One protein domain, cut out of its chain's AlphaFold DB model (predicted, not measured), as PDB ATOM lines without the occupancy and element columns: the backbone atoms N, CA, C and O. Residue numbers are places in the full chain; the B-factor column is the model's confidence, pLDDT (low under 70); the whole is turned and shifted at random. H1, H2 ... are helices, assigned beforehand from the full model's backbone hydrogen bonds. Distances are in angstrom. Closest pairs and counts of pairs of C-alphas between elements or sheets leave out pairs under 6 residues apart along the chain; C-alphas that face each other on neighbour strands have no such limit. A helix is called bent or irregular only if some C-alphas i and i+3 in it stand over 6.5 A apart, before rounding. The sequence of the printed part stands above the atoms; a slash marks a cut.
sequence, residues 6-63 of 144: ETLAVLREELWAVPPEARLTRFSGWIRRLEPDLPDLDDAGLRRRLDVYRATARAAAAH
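Overview. This is residues 6 to 63 of the 144 residues of the protein "Type I polyketide synthase" of uncultured bacterium (UniProt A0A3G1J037). Two helices, H1 and H2, fold back on each other as a small hairpin, and a third, longer helix, H3, starts beside H2 and reaches away, its residues 51 to 62 sticking out as a free arm. A loop between H2 and H3 bulges from the body, with residues 33 to 39 standing free. The printed part has 58 residues with three named helices, in the order H1, H2, H3, and no named strand; the class is all helix. The whole is loose, with a radius of gyration of the C-alphas of 13.0 A and spans of 37 by 26 by 22 A.

Along the chain. Find C-alpha 6 at (31.251, 43.976, 305.425); from there H1 runs through residues 6 to 17. Next look at residues 20 to 34, which form H2, 22.2 A long; it is irregular, but only just, with C-alphas 21 and 24 6.9 A apart. Then go to C-alpha 43 at (14.995, 37.444, 322.563), where H3, residues 43 to 62, begins; it runs 28.2 A to C-alpha 62 at (25.000, 12.368, 314.302).

Arrangement. Start at residues 11 to 16 of H1, which touch residues 23 to 27 of H2; the closest C-alphas, of Leu 15 and Arg 23, are 5.4 A apart. This helical hairpin has a shallow tilt of 29 degrees, opposite ways. Residues 24 to 28 of H2 touch residues 43 to 47 of H3, the closest C-alphas being those of Thr 25 and Asp 43 at 6.1 A. Their steep tilt is 67 degrees, only just short of about perpendicular, and they run opposite ways. H1 and H3 are apart. In H1 and H3 every O i to N i+4 pair is within hydrogen-bond range; in H2, 9 of 11 are.

Size, cuts and confidence. Look to Arg 33 and His 63 for the two C-alphas farthest apart, 37.4 A. The printed part has no cut; the link from H1 to H2 is tight and that from H2 to H3 short. The mean pLDDT of the printed part is 90.0, and no printed residue is under 70.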
ATOM      1  N   GLU A   6      30.690  43.025 304.456       80.62
ATOM      2  CA  GLU A   6      31.251  43.976 305.425       80.62
ATOM      3  C   GLU A   6      30.334  44.134 306.640       80.62
ATOM      4  O   GLU A   6      30.777  44.118 307.787       80.62
ATOM      5  N   THR A   7      29.028  44.180 306.389       82.31
ATOM      6  CA  THR A   7      27.999  44.295 307.420       82.31
ATOM      7  C   THR A   7      27.999  43.058 308.332       82.31
ATOM      8  O   THR A   7      27.912  43.176 309.557       82.31
ATOM      9  N   LEU A   8      28.155  41.859 307.757       81.00
ATOM     10  CA  LEU A   8      28.263  40.613 308.525       81.00
ATOM     11  C   LEU A   8      29.582  40.507 309.300       81.00
ATOM     12  O   LEU A   8      29.597  39.965 310.408       81.00
ATOM     13  N   ALA A   9      30.684  41.015 308.742       84.44
ATOM     14  CA  ALA A   9      31.978  41.043 309.418       84.44
ATOM     15  C   ALA A   9      31.931  41.924 310.674       84.44
ATOM     16  O   ALA A   9      32.313  41.453 311.747       84.44
ATOM     17  N   VAL A  10      31.370  43.134 310.559       89.81
ATOM     18  CA  VAL A  10      31.151  44.056 311.685       89.81
ATOM     19  C   VAL A  10      30.267  43.414 312.748       89.81
ATOM     20  O   VAL A  10      30.637  43.369 313.919       89.81
ATOM     21  N   LEU A  11      29.122  42.847 312.353       88.88
ATOM     22  CA  LEU A  11      28.224  42.184 313.299       88.88
ATOM     23  C   LEU A  11      28.929  41.057 314.059       88.88
ATOM     24  O   LEU A  11      28.761  40.916 315.269       88.88
ATOM     25  N   ARG A  12      29.728  40.248 313.361       91.12
ATOM     26  CA  ARG A  12      30.509  39.189 313.995       91.12
ATOM     27  C   ARG A  12      31.454  39.776 315.042       91.12
ATOM     28  O   ARG A  12      31.433  39.301 316.170       91.12
ATOM     29  N   GLU A  13      32.248  40.785 314.702       93.75
ATOM     30  CA  GLU A  13      33.172  41.423 315.649       93.75
ATOM     31  C   GLU A  13      32.446  41.976 316.880       93.75
ATOM     32  O   GLU A  13      32.841  41.678 318.008       93.75
ATOM     33  N   GLU A  14      31.322  42.672 316.687       93.44
ATOM     34  CA  GLU A  14      30.497  43.175 317.790       93.44
ATOM     35  C   GLU A  14      29.994  42.056 318.712       93.44
ATOM     36  O   GLU A  14      30.018  42.192 319.936       93.44
ATOM     37  N   LEU A  15      29.534  40.938 318.142       94.69
ATOM     38  CA  LEU A  15      29.072  39.793 318.927       94.69
ATOM     39  C   LEU A  15      30.221  39.121 319.683       94.69
ATOM     40  O   LEU A  15      30.020  38.624 320.790       94.69
ATOM     41  N   TRP A  16      31.425  39.095 319.118       94.75
ATOM     42  CA  TRP A  16      32.595  38.533 319.791       94.75
ATOM     43  C   TRP A  16      33.103  39.413 320.934       94.75
ATOM     44  O   TRP A  16      33.588  38.867 321.924       94.75
ATOM     45  N   ALA A  17      32.930  40.733 320.833       96.69
ATOM     46  CA  ALA A  17      33.339  41.697 321.853       96.69
ATOM     47  C   ALA A  17      32.455  41.696 323.116       96.69
ATOM     48  O   ALA A  17      32.864  42.236 324.142       96.69
ATOM     49  N   VAL A  18      31.258  41.098 323.069       96.19
ATOM     50  CA  VAL A  18      30.354  41.006 324.228       96.19
ATOM     51  C   VAL A  18      30.347  39.599 324.851       96.19
ATOM     52  O   VAL A  18      30.546  38.602 324.135       96.19
ATOM     53  N   PRO A  19      30.078  39.481 326.171       96.75
ATOM     54  CA  PRO A  19      29.939  38.187 326.834       96.75
ATOM     55  C   PRO A  19      28.881  37.292 326.163       96.75
ATOM     56  O   PRO A  19      27.884  37.817 325.652       96.75
ATOM     57  N   PRO A  20      29.055  35.953 326.144       91.88
ATOM     58  CA  PRO A  20      28.158  35.026 325.449       91.88
ATOM     59  C   PRO A  20      26.664  35.219 325.745       91.88
ATOM     60  O   PRO A  20      25.842  35.150 324.831       91.88
ATOM     61  N   GLU A  21      26.319  35.498 326.996       91.88
ATOM     62  CA  GLU A  21      24.964  35.740 327.487       91.88
ATOM     63  C   GLU A  21      24.322  37.015 326.915       91.88
ATOM     64  O   GLU A  21      23.105  37.057 326.738       91.88
ATOM     65  N   ALA A  22      25.126  38.018 326.545       94.38
ATOM     66  CA  ALA A  22      24.666  39.287 325.980       94.38
ATOM     67  C   ALA A  22      24.558  39.269 324.442       94.38
ATOM     68  O   ALA A  22      23.913  40.137 323.846       94.38
ATOM     69  N   ARG A  23      25.162  38.274 323.776       94.12
ATOM     70  CA  ARG A  23      25.213  38.187 322.302       94.12
ATOM     71  C   ARG A  23      23.835  38.145 321.667       94.12
ATOM     72  O   ARG A  23      23.621  38.776 320.637       94.12
ATOM     73  N   LEU A  24      22.903  37.410 322.269       92.12
ATOM     74  CA  LEU A  24      21.580  37.245 321.680       92.12
ATOM     75  C   LEU A  24      20.791  38.552 321.677       92.12
ATOM     76  O   LEU A  24      20.228  38.907 320.650       92.12
ATOM     77  N   THR A  25      20.809  39.281 322.792       92.75
ATOM     78  CA  THR A  25      20.172  40.596 322.900       92.75
ATOM     79  C   THR A  25      20.837  41.611 321.964       92.75
ATOM     80  O   THR A  25      20.159  42.415 321.326       92.75
ATOM     81  N   ARG A  26      22.169  41.557 321.796       92.62
ATOM     82  CA  ARG A  26      22.866  42.399 320.808       92.62
ATOM     83  C   ARG A  26      22.422  42.075 319.380       92.62
ATOM     84  O   ARG A  26      22.130  42.990 318.613       92.62
ATOM     85  N   PHE A  27      22.343  40.790 319.038       91.75
ATOM     86  CA  PHE A  27      21.897  40.325 317.727       91.75
ATOM     87  C   PHE A  27      20.427  40.674 317.460       91.75
ATOM     88  O   PHE A  27      20.110  41.149 316.373       91.75
ATOM     89  N   SER A  28      19.543  40.522 318.449       90.25
ATOM     90  CA  SER A  28      18.121  40.869 318.329       90.25
ATOM     91  C   SER A  28      17.926  42.357 318.057       90.25
ATOM     92  O   SER A  28      17.210  42.730 317.128       90.25
ATOM     93  N   GLY A  29      18.648  43.212 318.788       90.69
ATOM     94  CA  GLY A  29      18.682  44.648 318.531       90.69
ATOM     95  C   GLY A  29      19.198  44.982 317.131       90.69
ATOM     96  O   GLY A  29      18.701  45.910 316.500       90.69
ATOM     97  N   TRP A  30      20.155  44.210 316.617       90.56
ATOM     98  CA  TRP A  30      20.676  44.397 315.269       90.56
ATOM     99  C   TRP A  30      19.642  44.048 314.191       90.56
ATOM    100  O   TRP A  30      19.407  44.865 313.304       90.56
ATOM    101  N   ILE A  31      18.965  42.898 314.303       88.06
ATOM    102  CA  ILE A  31      17.935  42.509 313.329       88.06
ATOM    103  C   ILE A  31      16.750  43.479 313.375       88.06
ATOM    104  O   ILE A  31      16.319  43.935 312.325       88.06
ATOM    105  N   ARG A  32      16.271  43.876 314.562       88.38
ATOM    106  CA  ARG A  32      15.151  44.831 314.690       88.38
ATOM    107  C   ARG A  32      15.422  46.186 314.035       88.38
ATOM    108  O   ARG A  32      14.487  46.832 313.585       88.38
ATOM    109  N   ARG A  33      16.682  46.634 313.993       87.69
ATOM    110  CA  ARG A  33      17.049  47.875 313.287       87.69
ATOM    111  C   ARG A  33      16.953  47.742 311.772       87.69
ATOM    112  O   ARG A  33      16.706  48.739 311.105       87.69
ATOM    113  N   LEU A  34      17.200  46.550 311.244       85.69
ATOM    114  CA  LEU A  34      17.202  46.292 309.807       85.69
ATOM    115  C   LEU A  34      15.841  45.849 309.281       85.69
ATOM    116  O   LEU A  34      15.507  46.140 308.142       85.69
ATOM    117  N   GLU A  35      15.087  45.131 310.105       84.81
ATOM    118  CA  GLU A  35      13.829  44.481 309.749       84.81
ATOM    119  C   GLU A  35      12.832  44.680 310.910       84.81
ATOM    120  O   GLU A  35      12.535  43.732 311.646       84.81
ATOM    121  N   PRO A  36      12.356  45.920 311.147       84.81
ATOM    122  CA  PRO A  36      11.500  46.239 312.295       84.81
ATOM    123  C   PRO A  36      10.166  45.482 312.278       84.81
ATOM    124  O   PRO A  36       9.608  45.211 313.341       84.81
ATOM    125  N   ASP A  37       9.695  45.094 311.093       86.50
ATOM    126  CA  ASP A  37       8.397  44.449 310.889       86.50
ATOM    127  C   ASP A  37       8.457  42.914 310.937       86.50
ATOM    128  O   ASP A  37       7.432  42.247 310.783       86.50
ATOM    129  N   LEU A  38       9.641  42.316 311.129       80.88
ATOM    130  CA  LEU A  38       9.778  40.863 311.063       80.88
ATOM    131  C   LEU A  38       9.343  40.213 312.395       80.88
ATOM    132  O   LEU A  38       9.952  40.463 313.442       80.88
ATOM    133  N   PRO A  39       8.293  39.368 312.386       77.94
ATOM    134  CA  PRO A  39       7.726  38.813 313.608       77.94
ATOM    135  C   PRO A  39       8.683  37.826 314.290       77.94
ATOM    136  O   PRO A  39       9.551  37.208 313.660       77.94
ATOM    137  N   ASP A  40       8.490  37.647 315.598       80.19
ATOM    138  CA  ASP A  40       9.234  36.700 316.443       80.19
ATOM    139  C   ASP A  40      10.755  36.941 316.518       80.19
ATOM    140  O   ASP A  40      11.541  36.001 316.668       80.19
ATOM    141  N   LEU A  41      11.185  38.203 316.433       81.75
ATOM    142  CA  LEU A  41      12.579  38.618 316.645       81.75
ATOM    143  C   LEU A  41      12.839  39.236 318.020       81.75
ATOM    144  O   LEU A  41      13.789  39.999 318.208       81.75
ATOM    145  N   ASP A  42      11.989  38.944 318.997       83.31
ATOM    146  CA  ASP A  42      12.382  39.151 320.380       83.31
ATOM    147  C   ASP A  42      13.388  38.093 320.842       83.31
ATOM    148  O   ASP A  42      13.656  37.090 320.170       83.31
ATOM    149  N   ASP A  43      13.991  38.342 322.002       85.56
ATOM    150  CA  ASP A  43      14.995  37.444 322.563       85.56
ATOM    151  C   ASP A  43      14.430  36.023 322.736       85.56
ATOM    152  O   ASP A  43      15.151  35.047 322.536       85.56
ATOM    153  N   ALA A  44      13.140  35.875 323.054       88.81
ATOM    154  CA  ALA A  44      12.496  34.572 323.197       88.81
ATOM    155  C   ALA A  44      12.361  33.834 321.852       88.81
ATOM    156  O   ALA A  44      12.704  32.653 321.764       88.81
ATOM    157  N   GLY A  45      11.906  34.513 320.801       89.31
ATOM    158  CA  GLY A  45      11.784  33.979 319.448       89.31
ATOM    159  C   GLY A  45      13.133  33.574 318.863       89.31
ATOM    160  O   GLY A  45      13.272  32.470 318.329       89.31
ATOM    161  N   LEU A  46      14.164  34.395 319.065       90.19
ATOM    162  CA  LEU A  46      15.520  34.060 318.638       90.19
ATOM    163  C   LEU A  46      16.116  32.889 319.425       90.19
ATOM    164  O   LEU A  46      16.758  32.039 318.806       90.19
ATOM    165  N   ARG A  47      15.876  32.779 320.744       90.44
ATOM    166  CA  ARG A  47      16.272  31.581 321.515       90.44
ATOM    167  C   ARG A  47      15.651  30.326 320.912       90.44
ATOM    168  O   ARG A  47      16.388  29.407 320.571       90.44
ATOM    169  N   ARG A  48      14.333  30.329 320.674       92.06
ATOM    170  CA  ARG A  48      13.631  29.185 320.065       92.06
ATOM    171  C   ARG A  48      14.232  28.795 318.713       92.06
ATOM    172  O   ARG A  48      14.490  27.618 318.472       92.06
ATOM    173  N   ARG A  49      14.500  29.770 317.839       90.31
ATOM    174  CA  ARG A  49      15.120  29.517 316.524       90.31
ATOM    175  C   ARG A  49      16.535  28.948 316.653       90.31
ATOM    176  O   ARG A  49      16.875  28.008 315.938       90.31
ATOM    177  N   LEU A  50      17.348  29.472 317.573       90.56
ATOM    178  CA  LEU A  50      18.690  28.946 317.839       90.56
ATOM    179  C   LEU A  50      18.658  27.530 318.410       90.56
ATOM    180  O   LEU A  50      19.514  26.720 318.055       90.56
ATOM    181  N   ASP A  51      17.691  27.219 319.264       94.19
ATOM    182  CA  ASP A  51      17.540  25.883 319.832       94.19
ATOM    183  C   ASP A  51      17.176  24.865 318.751       94.19
ATOM    184  O   ASP A  51      17.831  23.823 318.657       94.19
ATOM    185  N   VAL A  52      16.232  25.199 317.861       95.75
ATOM    186  CA  VAL A  52      15.912  24.377 316.681       95.75
ATOM    187  C   VAL A  52      17.138  24.215 315.786       95.75
ATOM    188  O   VAL A  52      17.487  23.096 315.423       95.75
ATOM    189  N   TYR A  53      17.845  25.304 315.474       91.50
ATOM    190  CA  TYR A  53      19.054  25.247 314.651       91.50
ATOM    191  C   TYR A  53      20.119  24.321 315.257       91.50
ATOM    192  O   TYR A  53      20.657  23.453 314.568       91.50
ATOM    193  N   ARG A  54      20.401  24.454 316.559       93.00
ATOM    194  CA  ARG A  54      21.370  23.610 317.277       93.00
ATOM    195  C   ARG A  54      20.936  22.149 317.304       93.00
ATOM    196  O   ARG A  54      21.777  21.274 317.109       93.00
ATOM    197  N   ALA A  55      19.656  21.881 317.551       97.06
ATOM    198  CA  ALA A  55      19.113  20.529 317.546       97.06
ATOM    199  C   ALA A  55      19.253  19.884 316.160       97.06
ATOM    200  O   ALA A  55      19.805  18.789 316.054       97.06
ATOM    201  N   THR A  56      18.863  20.593 315.100       94.94
ATOM    202  CA  THR A  56      19.000  20.135 313.711       94.94
ATOM    203  C   THR A  56      20.460  19.906 313.333       94.94
ATOM    204  O   THR A  56      20.781  18.873 312.754       94.94
ATOM    205  N   ALA A  57      21.373  20.807 313.710       90.06
ATOM    206  CA  ALA A  57      22.801  20.647 313.442       90.06
ATOM    207  C   ALA A  57      23.386  19.408 314.139       90.06
ATOM    208  O   ALA A  57      24.137  18.648 313.527       90.06
ATOM    209  N   ARG A  58      23.011  19.160 315.402       95.62
ATOM    210  CA  ARG A  58      23.413  17.947 316.133       95.62
ATOM    211  C   ARG A  58      22.849  16.687 315.486       95.62
ATOM    212  O   ARG A  58      23.592  15.727 315.303       95.62
ATOM    213  N   ALA A  59      21.567  16.697 315.121       96.00
ATOM    214  CA  ALA A  59      20.923  15.573 314.452       96.00
ATOM    215  C   ALA A  59      21.601  15.262 313.110       96.00
ATOM    216  O   ALA A  59      21.935  14.109 312.851       96.00
ATOM    217  N   ALA A  60      21.889  16.285 312.301       89.31
ATOM    218  CA  ALA A  60      22.598  16.137 311.035       89.31
ATOM    219  C   ALA A  60      24.020  15.581 311.224       89.31
ATOM    220  O   ALA A  60      24.421  14.675 310.499       89.31
ATOM    221  N   ALA A  61      24.768  16.064 312.223       88.69
ATOM    222  CA  ALA A  61      26.122  15.582 312.512       88.69
ATOM    223  C   ALA A  61      26.152  14.124 313.012       88.69
ATOM    224  O   ALA A  61      27.079  13.369 312.702       88.69
ATOM    225  N   ALA A  62      25.141  13.727 313.788       94.25
ATOM    226  CA  ALA A  62      25.000  12.368 314.302       94.25
ATOM    227  C   ALA A  62      24.402  11.395 313.273       94.25
ATOM    228  O   ALA A  62      24.569  10.181 313.411       94.25
ATOM    229  N   HIS A  63      23.712  11.900 312.245       93.56
ATOM    230  CA  HIS A  63      23.064  11.066 311.245       93.56
ATOM    231  C   HIS A  63      24.090  10.224 310.473       93.56
ATOM    232  O   HIS A  63      25.130  10.701 310.011       93.56
TER     233      HIS A  63